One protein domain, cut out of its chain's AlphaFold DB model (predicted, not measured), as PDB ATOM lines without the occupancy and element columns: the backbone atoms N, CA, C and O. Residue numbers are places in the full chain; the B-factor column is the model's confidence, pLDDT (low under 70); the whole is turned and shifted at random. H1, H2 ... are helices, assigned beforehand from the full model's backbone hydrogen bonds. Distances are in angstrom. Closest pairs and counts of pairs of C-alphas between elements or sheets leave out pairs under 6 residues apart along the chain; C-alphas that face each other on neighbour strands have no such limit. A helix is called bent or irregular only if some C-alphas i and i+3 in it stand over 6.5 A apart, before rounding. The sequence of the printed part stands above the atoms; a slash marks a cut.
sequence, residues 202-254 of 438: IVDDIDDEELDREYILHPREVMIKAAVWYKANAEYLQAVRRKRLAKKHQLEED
ATOM      1  N   ILE A 202     -31.895 -61.747 -56.643       84.88
ATOM      2  CA  ILE A 202     -31.475 -60.952 -57.795       84.88
ATOM      3  C   ILE A 202     -31.828 -59.498 -57.467       84.88
ATOM      4  O   ILE A 202     -32.986 -59.206 -57.187       84.88
ATOM      5  N   VAL A 203     -30.819 -58.626 -57.422       85.25
ATOM      6  CA  VAL A 203     -30.947 -57.193 -57.072       85.25
ATOM      7  C   VAL A 203     -30.757 -56.303 -58.312       85.25
ATOM      8  O   VAL A 203     -31.036 -55.112 -58.274       85.25
ATOM      9  N   ASP A 204     -30.327 -56.884 -59.436       83.00
ATOM     10  CA  ASP A 204     -29.990 -56.166 -60.675       83.00
ATOM     11  C   ASP A 204     -31.203 -55.521 -61.375       83.00
ATOM     12  O   ASP A 204     -31.032 -54.724 -62.297       83.00
ATOM     13  N   ASP A 205     -32.431 -55.893 -60.996       82.56
ATOM     14  CA  ASP A 205     -33.676 -55.319 -61.518       82.56
ATOM     15  C   ASP A 205     -34.213 -54.151 -60.674       82.56
ATOM     16  O   ASP A 205     -35.254 -53.582 -61.018       82.56
ATOM     17  N   ILE A 206     -33.511 -53.773 -59.604       87.06
ATOM     18  CA  ILE A 206     -33.854 -52.606 -58.796       87.06
ATOM     19  C   ILE A 206     -33.300 -51.340 -59.462       87.06
ATOM     20  O   ILE A 206     -32.141 -51.280 -59.863       87.06
ATOM     21  N   ASP A 207     -34.142 -50.313 -59.587       90.88
ATOM     22  CA  ASP A 207     -33.739 -49.013 -60.123       90.88
ATOM     23  C   ASP A 207     -32.952 -48.218 -59.067       90.88
ATOM     24  O   ASP A 207     -33.528 -47.616 -58.154       90.88
ATOM     25  N   ASP A 208     -31.625 -48.201 -59.207       90.31
ATOM     26  CA  ASP A 208     -30.716 -47.447 -58.334       90.31
ATOM     27  C   ASP A 208     -31.083 -45.952 -58.251       90.31
ATOM     28  O   ASP A 208     -30.937 -45.326 -57.199       90.31
ATOM     29  N   GLU A 209     -31.619 -45.360 -59.327       91.44
ATOM     30  CA  GLU A 209     -31.987 -43.942 -59.336       91.44
ATOM     31  C   GLU A 209     -33.273 -43.680 -58.530       91.44
ATOM     32  O   GLU A 209     -33.455 -42.601 -57.955       91.44
ATOM     33  N   GLU A 210     -34.195 -44.646 -58.473       93.50
ATOM     34  CA  GLU A 210     -35.348 -44.607 -57.564       93.50
ATOM     35  C   GLU A 210     -34.894 -44.724 -56.104       93.50
ATOM     36  O   GLU A 210     -35.298 -43.902 -55.273       93.50
ATOM     37  N   LEU A 211     -34.003 -45.675 -55.804       91.31
ATOM     38  CA  LEU A 211     -33.443 -45.863 -54.462       91.31
ATOM     39  C   LEU A 211     -32.785 -44.587 -53.926       91.31
ATOM     40  O   LEU A 211     -33.105 -44.149 -52.816       91.31
ATOM     41  N   ASP A 212     -31.927 -43.958 -54.728       91.69
ATOM     42  CA  ASP A 212     -31.195 -42.746 -54.349       91.69
ATOM     43  C   ASP A 212     -32.106 -41.533 -54.114       91.69
ATOM     44  O   ASP A 212     -31.801 -40.667 -53.288       91.69
ATOM     45  N   ARG A 213     -33.220 -41.430 -54.851       91.06
ATOM     46  CA  ARG A 213     -34.124 -40.271 -54.761       91.06
ATOM     47  C   ARG A 213     -35.200 -40.423 -53.696       91.06
ATOM     48  O   ARG A 213     -35.571 -39.415 -53.095       91.06
ATOM     49  N   GLU A 214     -35.740 -41.624 -53.511       92.25
ATOM     50  CA  GLU A 214     -36.931 -41.837 -52.676       92.25
ATOM     51  C   GLU A 214     -36.629 -42.546 -51.353       92.25
ATOM     52  O   GLU A 214     -37.267 -42.248 -50.339       92.25
ATOM     53  N   TYR A 215     -35.634 -43.435 -51.319       92.69
ATOM     54  CA  TYR A 215     -35.397 -44.302 -50.161       92.69
ATOM     55  C   TYR A 215     -34.154 -43.918 -49.356       92.69
ATOM     56  O   TYR A 215     -34.138 -44.077 -48.130       92.69
ATOM     57  N   ILE A 216     -33.130 -43.366 -50.007       95.12
ATOM     58  CA  ILE A 216     -31.919 -42.888 -49.342       95.12
ATOM     59  C   ILE A 216     -32.082 -41.404 -49.008       95.12
ATOM     60  O   ILE A 216     -32.228 -40.545 -49.873       95.12
ATOM     61  N   LEU A 217     -32.051 -41.088 -47.712       96.19
ATOM     62  CA  LEU A 217     -32.192 -39.709 -47.250       96.19
ATOM     63  C   LEU A 217     -31.004 -38.860 -47.709       96.19
ATOM     64  O   LEU A 217     -29.842 -39.243 -47.544       96.19
ATOM     65  N   HIS A 218     -31.291 -37.640 -48.158       95.88
ATOM     66  CA  HIS A 218     -30.237 -36.682 -48.469       95.88
ATOM     67  C   HIS A 218     -29.465 -36.280 -47.199       95.88
ATOM     68  O   HIS A 218     -30.061 -36.173 -46.121       95.88
ATOM     69  N   PRO A 219     -28.167 -35.923 -47.288       96.50
ATOM     70  CA  PRO A 219     -27.353 -35.572 -46.117       96.50
ATOM     71  C   PRO A 219     -27.976 -34.491 -45.221       96.50
ATOM     72  O   PRO A 219     -27.911 -34.554 -43.994       96.50
ATOM     73  N   ARG A 220     -28.656 -33.510 -45.829       97.00
ATOM     74  CA  ARG A 220     -29.378 -32.458 -45.102       97.00
ATOM     75  C   ARG A 220     -30.532 -33.016 -44.263       97.00
ATOM     76  O   ARG A 220     -30.767 -32.545 -43.154       97.00
ATOM     77  N   GLU A 221     -31.262 -33.989 -44.790       97.12
ATOM     78  CA  GLU A 221     -32.385 -34.632 -44.106       97.12
ATOM     79  C   GLU A 221     -31.889 -35.541 -42.990       97.12
ATOM     80  O   GLU A 221     -32.454 -35.515 -41.898       97.12
ATOM     81  N   VAL A 222     -30.781 -36.256 -43.221       98.00
ATOM     82  CA  VAL A 222     -30.091 -37.041 -42.189       98.00
ATOM     83  C   VAL A 222     -29.722 -36.154 -41.006       98.00
ATOM     84  O   VAL A 222     -30.052 -36.497 -39.875       98.00
ATOM     85  N   MET A 223     -29.127 -34.979 -41.238       98.19
ATOM     86  CA  MET A 223     -28.781 -34.048 -40.156       98.19
ATOM     87  C   MET A 223     -30.003 -33.596 -39.350       98.19
ATOM     88  O   MET A 223     -29.961 -33.571 -38.119       98.19
ATOM     89  N   ILE A 224     -31.102 -33.248 -40.026       98.31
ATOM     90  CA  ILE A 224     -32.334 -32.802 -39.361       98.31
ATOM     91  C   ILE A 224     -32.950 -33.955 -38.564       98.31
ATOM     92  O   ILE A 224     -33.291 -33.785 -37.391       98.31
ATOM     93  N   LYS A 225     -33.060 -35.140 -39.172       98.31
ATOM     94  CA  LYS A 225     -33.627 -36.329 -38.533       98.31
ATOM     95  C   LYS A 225     -32.779 -36.775 -37.345       98.31
ATOM     96  O   LYS A 225     -33.339 -37.059 -36.291       98.31
ATOM     97  N   ALA A 226     -31.453 -36.748 -37.475       98.25
ATOM     98  CA  ALA A 226     -30.525 -37.030 -36.388       98.25
ATOM     99  C   ALA A 226     -30.700 -36.034 -35.237       98.25
ATOM    100  O   ALA A 226     -30.842 -36.454 -34.095       98.25
ATOM    101  N   ALA A 227     -30.770 -34.730 -35.515       97.88
ATOM    102  CA  ALA A 227     -30.969 -33.721 -34.474       97.88
ATOM    103  C   ALA A 227     -32.283 -33.932 -33.700       97.88
ATOM    104  O   ALA A 227     -32.299 -33.862 -32.469       97.88
ATOM    105  N   VAL A 228     -33.377 -34.233 -34.407       98.38
ATOM    106  CA  VAL A 228     -34.667 -34.553 -33.776       98.38
ATOM    107  C   VAL A 228     -34.568 -35.844 -32.961       98.38
ATOM    108  O   VAL A 228     -35.025 -35.871 -31.820       98.38
ATOM    109  N   TRP A 229     -33.935 -36.885 -33.506       98.50
ATOM    110  CA  TRP A 229     -33.769 -38.169 -32.830       98.50
ATOM    111  C   TRP A 229     -32.931 -38.043 -31.556       98.50
ATOM    112  O   TRP A 229     -33.375 -38.485 -30.501       98.50
ATOM    113  N   TYR A 230     -31.778 -37.373 -31.607       98.06
ATOM    114  CA  TYR A 230     -30.934 -37.143 -30.433       98.06
ATOM    115  C   TYR A 230     -31.657 -36.345 -29.356       98.06
ATOM    116  O   TYR A 230     -31.537 -36.660 -28.176       98.06
ATOM    117  N   LYS A 231     -32.434 -35.332 -29.751       98.12
ATOM    118  CA  LYS A 231     -33.222 -34.546 -28.803       98.12
ATOM    119  C   LYS A 231     -34.324 -35.384 -28.150       98.12
ATOM    120  O   LYS A 231     -34.508 -35.286 -26.944       98.12
ATOM    121  N   ALA A 232     -35.035 -36.198 -28.929       97.75
ATOM    122  CA  ALA A 232     -36.109 -37.051 -28.423       97.75
ATOM    123  C   ALA A 232     -35.589 -38.198 -27.537       97.75
ATOM    124  O   ALA A 232     -36.254 -38.576 -26.583       97.75
ATOM    125  N   ASN A 233     -34.391 -38.716 -27.821       97.75
ATOM    126  CA  ASN A 233     -33.780 -39.832 -27.092       97.75
ATOM    127  C   ASN A 233     -32.734 -39.378 -26.056       97.75
ATOM    128  O   ASN A 233     -31.982 -40.203 -25.538       97.75
ATOM    129  N   ALA A 234     -32.653 -38.078 -25.750       97.44
ATOM    130  CA  ALA A 234     -31.601 -37.521 -24.901       97.44
ATOM    131  C   ALA A 234     -31.565 -38.163 -23.505       97.44
ATOM    132  O   ALA A 234     -30.488 -38.490 -23.009       97.44
ATOM    133  N   GLU A 235     -32.730 -38.386 -22.897       95.81
ATOM    134  CA  GLU A 235     -32.849 -39.004 -21.570       95.81
ATOM    135  C   GLU A 235     -32.368 -40.457 -21.576       95.81
ATOM    136  O   GLU A 235     -31.566 -40.840 -20.726       95.81
ATOM    137  N   TYR A 236     -32.769 -41.242 -22.581       97.00
ATOM    138  CA  TYR A 236     -32.301 -42.618 -22.749       97.00
ATOM    139  C   TYR A 236     -30.778 -42.676 -22.908       97.00
ATOM    140  O   TYR A 236     -30.102 -43.425 -22.205       97.00
ATOM    141  N   LEU A 237     -30.208 -41.834 -23.774       96.94
ATOM    142  CA  LEU A 237     -28.760 -41.786 -23.988       96.94
ATOM    143  C   LEU A 237     -28.001 -41.367 -22.718       96.94
ATOM    144  O   LEU A 237     -26.925 -41.903 -22.437       96.94
ATOM    145  N   GLN A 238     -28.559 -40.451 -21.920       96.25
ATOM    146  CA  GLN A 238     -27.995 -40.079 -20.620       96.25
ATOM    147  C   GLN A 238     -28.086 -41.217 -19.601       96.25
ATOM    148  O   GLN A 238     -27.105 -41.465 -18.898       96.25
ATOM    149  N   ALA A 239     -29.210 -41.932 -19.537       95.00
ATOM    150  CA  ALA A 239     -29.387 -43.077 -18.649       95.00
ATOM    151  C   ALA A 239     -28.410 -44.210 -18.993       95.00
ATOM    152  O   ALA A 239     -27.721 -44.717 -18.109       95.00
ATOM    153  N   VAL A 240     -28.257 -44.533 -20.282       95.62
ATOM    154  CA  VAL A 240     -27.261 -45.505 -20.762       95.62
ATOM    155  C   VAL A 240     -25.846 -45.064 -20.387       95.62
ATOM    156  O   VAL A 240     -25.063 -45.865 -19.872       95.62
ATOM    157  N   ARG A 241     -25.511 -43.781 -20.579       95.00
ATOM    158  CA  ARG A 241     -24.202 -43.238 -20.187       95.00
ATOM    159  C   ARG A 241     -23.973 -43.328 -18.679       95.00
ATOM    160  O   ARG A 241     -22.879 -43.701 -18.262       95.00
ATOM    161  N   ARG A 242     -24.987 -43.020 -17.866       95.25
ATOM    162  CA  ARG A 242     -24.924 -43.128 -16.403       95.25
ATOM    163  C   ARG A 242     -24.742 -44.581 -15.968       95.25
ATOM    164  O   ARG A 242     -23.859 -44.834 -15.160       95.25
ATOM    165  N   LYS A 243     -25.489 -45.529 -16.547       95.25
ATOM    166  CA  LYS A 243     -25.351 -46.969 -16.257       95.25
ATOM    167  C   LYS A 243     -23.943 -47.472 -16.586       95.25
ATOM    168  O   LYS A 243     -23.337 -48.161 -15.774       95.25
ATOM    169  N   ARG A 244     -23.380 -47.070 -17.733       92.56
ATOM    170  CA  ARG A 244     -21.993 -47.408 -18.107       92.56
ATOM    171  C   ARG A 244     -20.968 -46.832 -17.129       92.56
ATOM    172  O   ARG A 244     -20.031 -47.530 -16.757       92.56
ATOM    173  N   LEU A 245     -21.150 -45.583 -16.702       92.44
ATOM    174  CA  LEU A 245     -20.244 -44.943 -15.749       92.44
ATOM    175  C   LEU A 245     -20.346 -45.567 -14.352       92.44
ATOM    176  O   LEU A 245     -19.317 -45.792 -13.729       92.44
ATOM    177  N   ALA A 246     -21.553 -45.917 -13.903       92.38
ATOM    178  CA  ALA A 246     -21.771 -46.633 -12.648       92.38
ATOM    179  C   ALA A 246     -21.115 -48.023 -12.667       92.38
ATOM    180  O   ALA A 246     -20.380 -48.352 -11.745       92.38
ATOM    181  N   LYS A 247     -21.281 -48.793 -13.756       92.31
ATOM    182  CA  LYS A 247     -20.609 -50.096 -13.920       92.31
ATOM    183  C   LYS A 247     -19.083 -49.951 -13.903       92.31
ATOM    184  O   LYS A 247     -18.401 -50.749 -13.270       92.31
ATOM    185  N   LYS A 248     -18.541 -48.924 -14.570       90.94
ATOM    186  CA  LYS A 248     -17.097 -48.644 -14.552       90.94
ATOM    187  C   LYS A 248     -16.606 -48.289 -13.144       90.94
ATOM    188  O   LYS A 248     -15.586 -48.818 -12.726       90.94
ATOM    189  N   HIS A 249     -17.337 -47.435 -12.428       89.94
ATOM    190  CA  HIS A 249     -17.002 -47.049 -11.057       89.94
ATOM    191  C   HIS A 249     -17.028 -48.250 -10.108       89.94
ATOM    192  O   HIS A 249     -16.095 -48.445  -9.345       89.94
ATOM    193  N   GLN A 250     -18.049 -49.104 -10.212       85.06
ATOM    194  CA  GLN A 250     -18.146 -50.321  -9.409       85.06
ATOM    195  C   GLN A 250     -16.970 -51.272  -9.673       85.06
ATOM    196  O   GLN A 250     -16.361 -51.769  -8.731       85.06
ATOM    197  N   LEU A 251     -16.589 -51.466 -10.942       84.38
ATOM    198  CA  LEU A 251     -15.423 -52.276 -11.302       84.38
ATOM    199  C   LEU A 251     -14.120 -51.708 -10.708       84.38
ATOM    200  O   LEU A 251     -13.253 -52.459 -10.265       84.38
ATOM    201  N   GLU A 252     -13.973 -50.384 -10.706       84.75
ATOM    202  CA  GLU A 252     -12.823 -49.687 -10.126       84.75
ATOM    203  C   GLU A 252     -12.786 -49.815  -8.594       84.75
ATOM    204  O   GLU A 252     -11.732 -50.099  -8.015       84.75
ATOM    205  N   GLU A 253     -13.935 -49.699  -7.928       82.81
ATOM    206  CA  GLU A 253     -14.066 -49.923  -6.486       82.81
ATOM    207  C   GLU A 253     -13.779 -51.378  -6.093       82.81
ATOM    208  O   GLU A 253     -13.059 -51.611  -5.117       82.81
ATOM    209  N   ASP A 254     -14.258 -52.349  -6.871       78.44
ATOM    210  CA  ASP A 254     -13.975 -53.775  -6.676       78.44
ATOM    211  C   ASP A 254     -12.490 -54.101  -6.911       78.44
ATOM    212  O   ASP A 254     -11.903 -54.922  -6.195       78.44
TER     213      ASP A 254
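Overview. This is residues 202 to 254 of the 438 residues of the protein "Brf1-like TBP-binding domain protein" of Fasciola hepatica (UniProt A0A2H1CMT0). Three helices are strung end to end in an open bow: the longest, H3, makes one arm, H2 makes the middle, and the short H1 lies toward the other end with the unnamed tail of residues 202 to 207 beyond it. No helix touches another, and there is no packed core. The printed part has 53 residues with three named helices, in the order H1, H2, H3, and no named strand; the class is all helix, with 43 residues in the helices. The whole is extended, with a radius of gyration of the C-alphas of 19.8 A, and the C-alphas span 58 by 29 by 13 A.

Arrangement. Begin with the longest helix, H3, residues 234 to 254. Going back along the chain from Ala 234, you pass one residue, Asn 233, and come to H2, residues 219 to 232; this link is tight, and H2 and H3 meet only through their link. Before Pro 219 lie three residues, Ile 216 to His 218, a tight link that joins H2 to H1, residues 208 to 215. H1 and H2 are apart, although they follow each other in the chain. H1 and H3 are apart too. Look at the backbone O and N atoms: in H1, H2 and H3 every O i to N i+4 pair is within hydrogen-bond range.

Along the chain. Find C-alpha 234 at (-31.601, -37.521, -24.901); from there H3 runs 30.1 A to C-alpha 254 at (-13.975, -53.775, -6.676). H2 begins at C-alpha 219, at (-27.353, -35.572, -46.117), and measures 19.8 A to C-alpha 232. H1 begins at C-alpha 208, at (-30.716, -47.447, -58.334), and measures 9.9 A to C-alpha 215. H1 is neither bent nor irregular, but only just: C-alphas 212 and 215 are 6.1 A apart.

Size, cuts and confidence. The two C-alphas farthest apart are those of Asp 205 and Glu 253, at 58.7 A. From the first printed C-alpha, of Ile 202, to the last, of Asp 254, it is 54.5 A. Three stretches stand free: residues 202 to 216, of which 208 to 215 belong to H1; residues 218 to 224, of which 219 to 224 belong to H2; and residues 226 to 254, of which 226 to 232 belong to H2 and 234 to 254 to H3. The printed part has no cut, and no link between its helices is long. The mean pLDDT of the printed part is 93.0, and no printed residue is under 70.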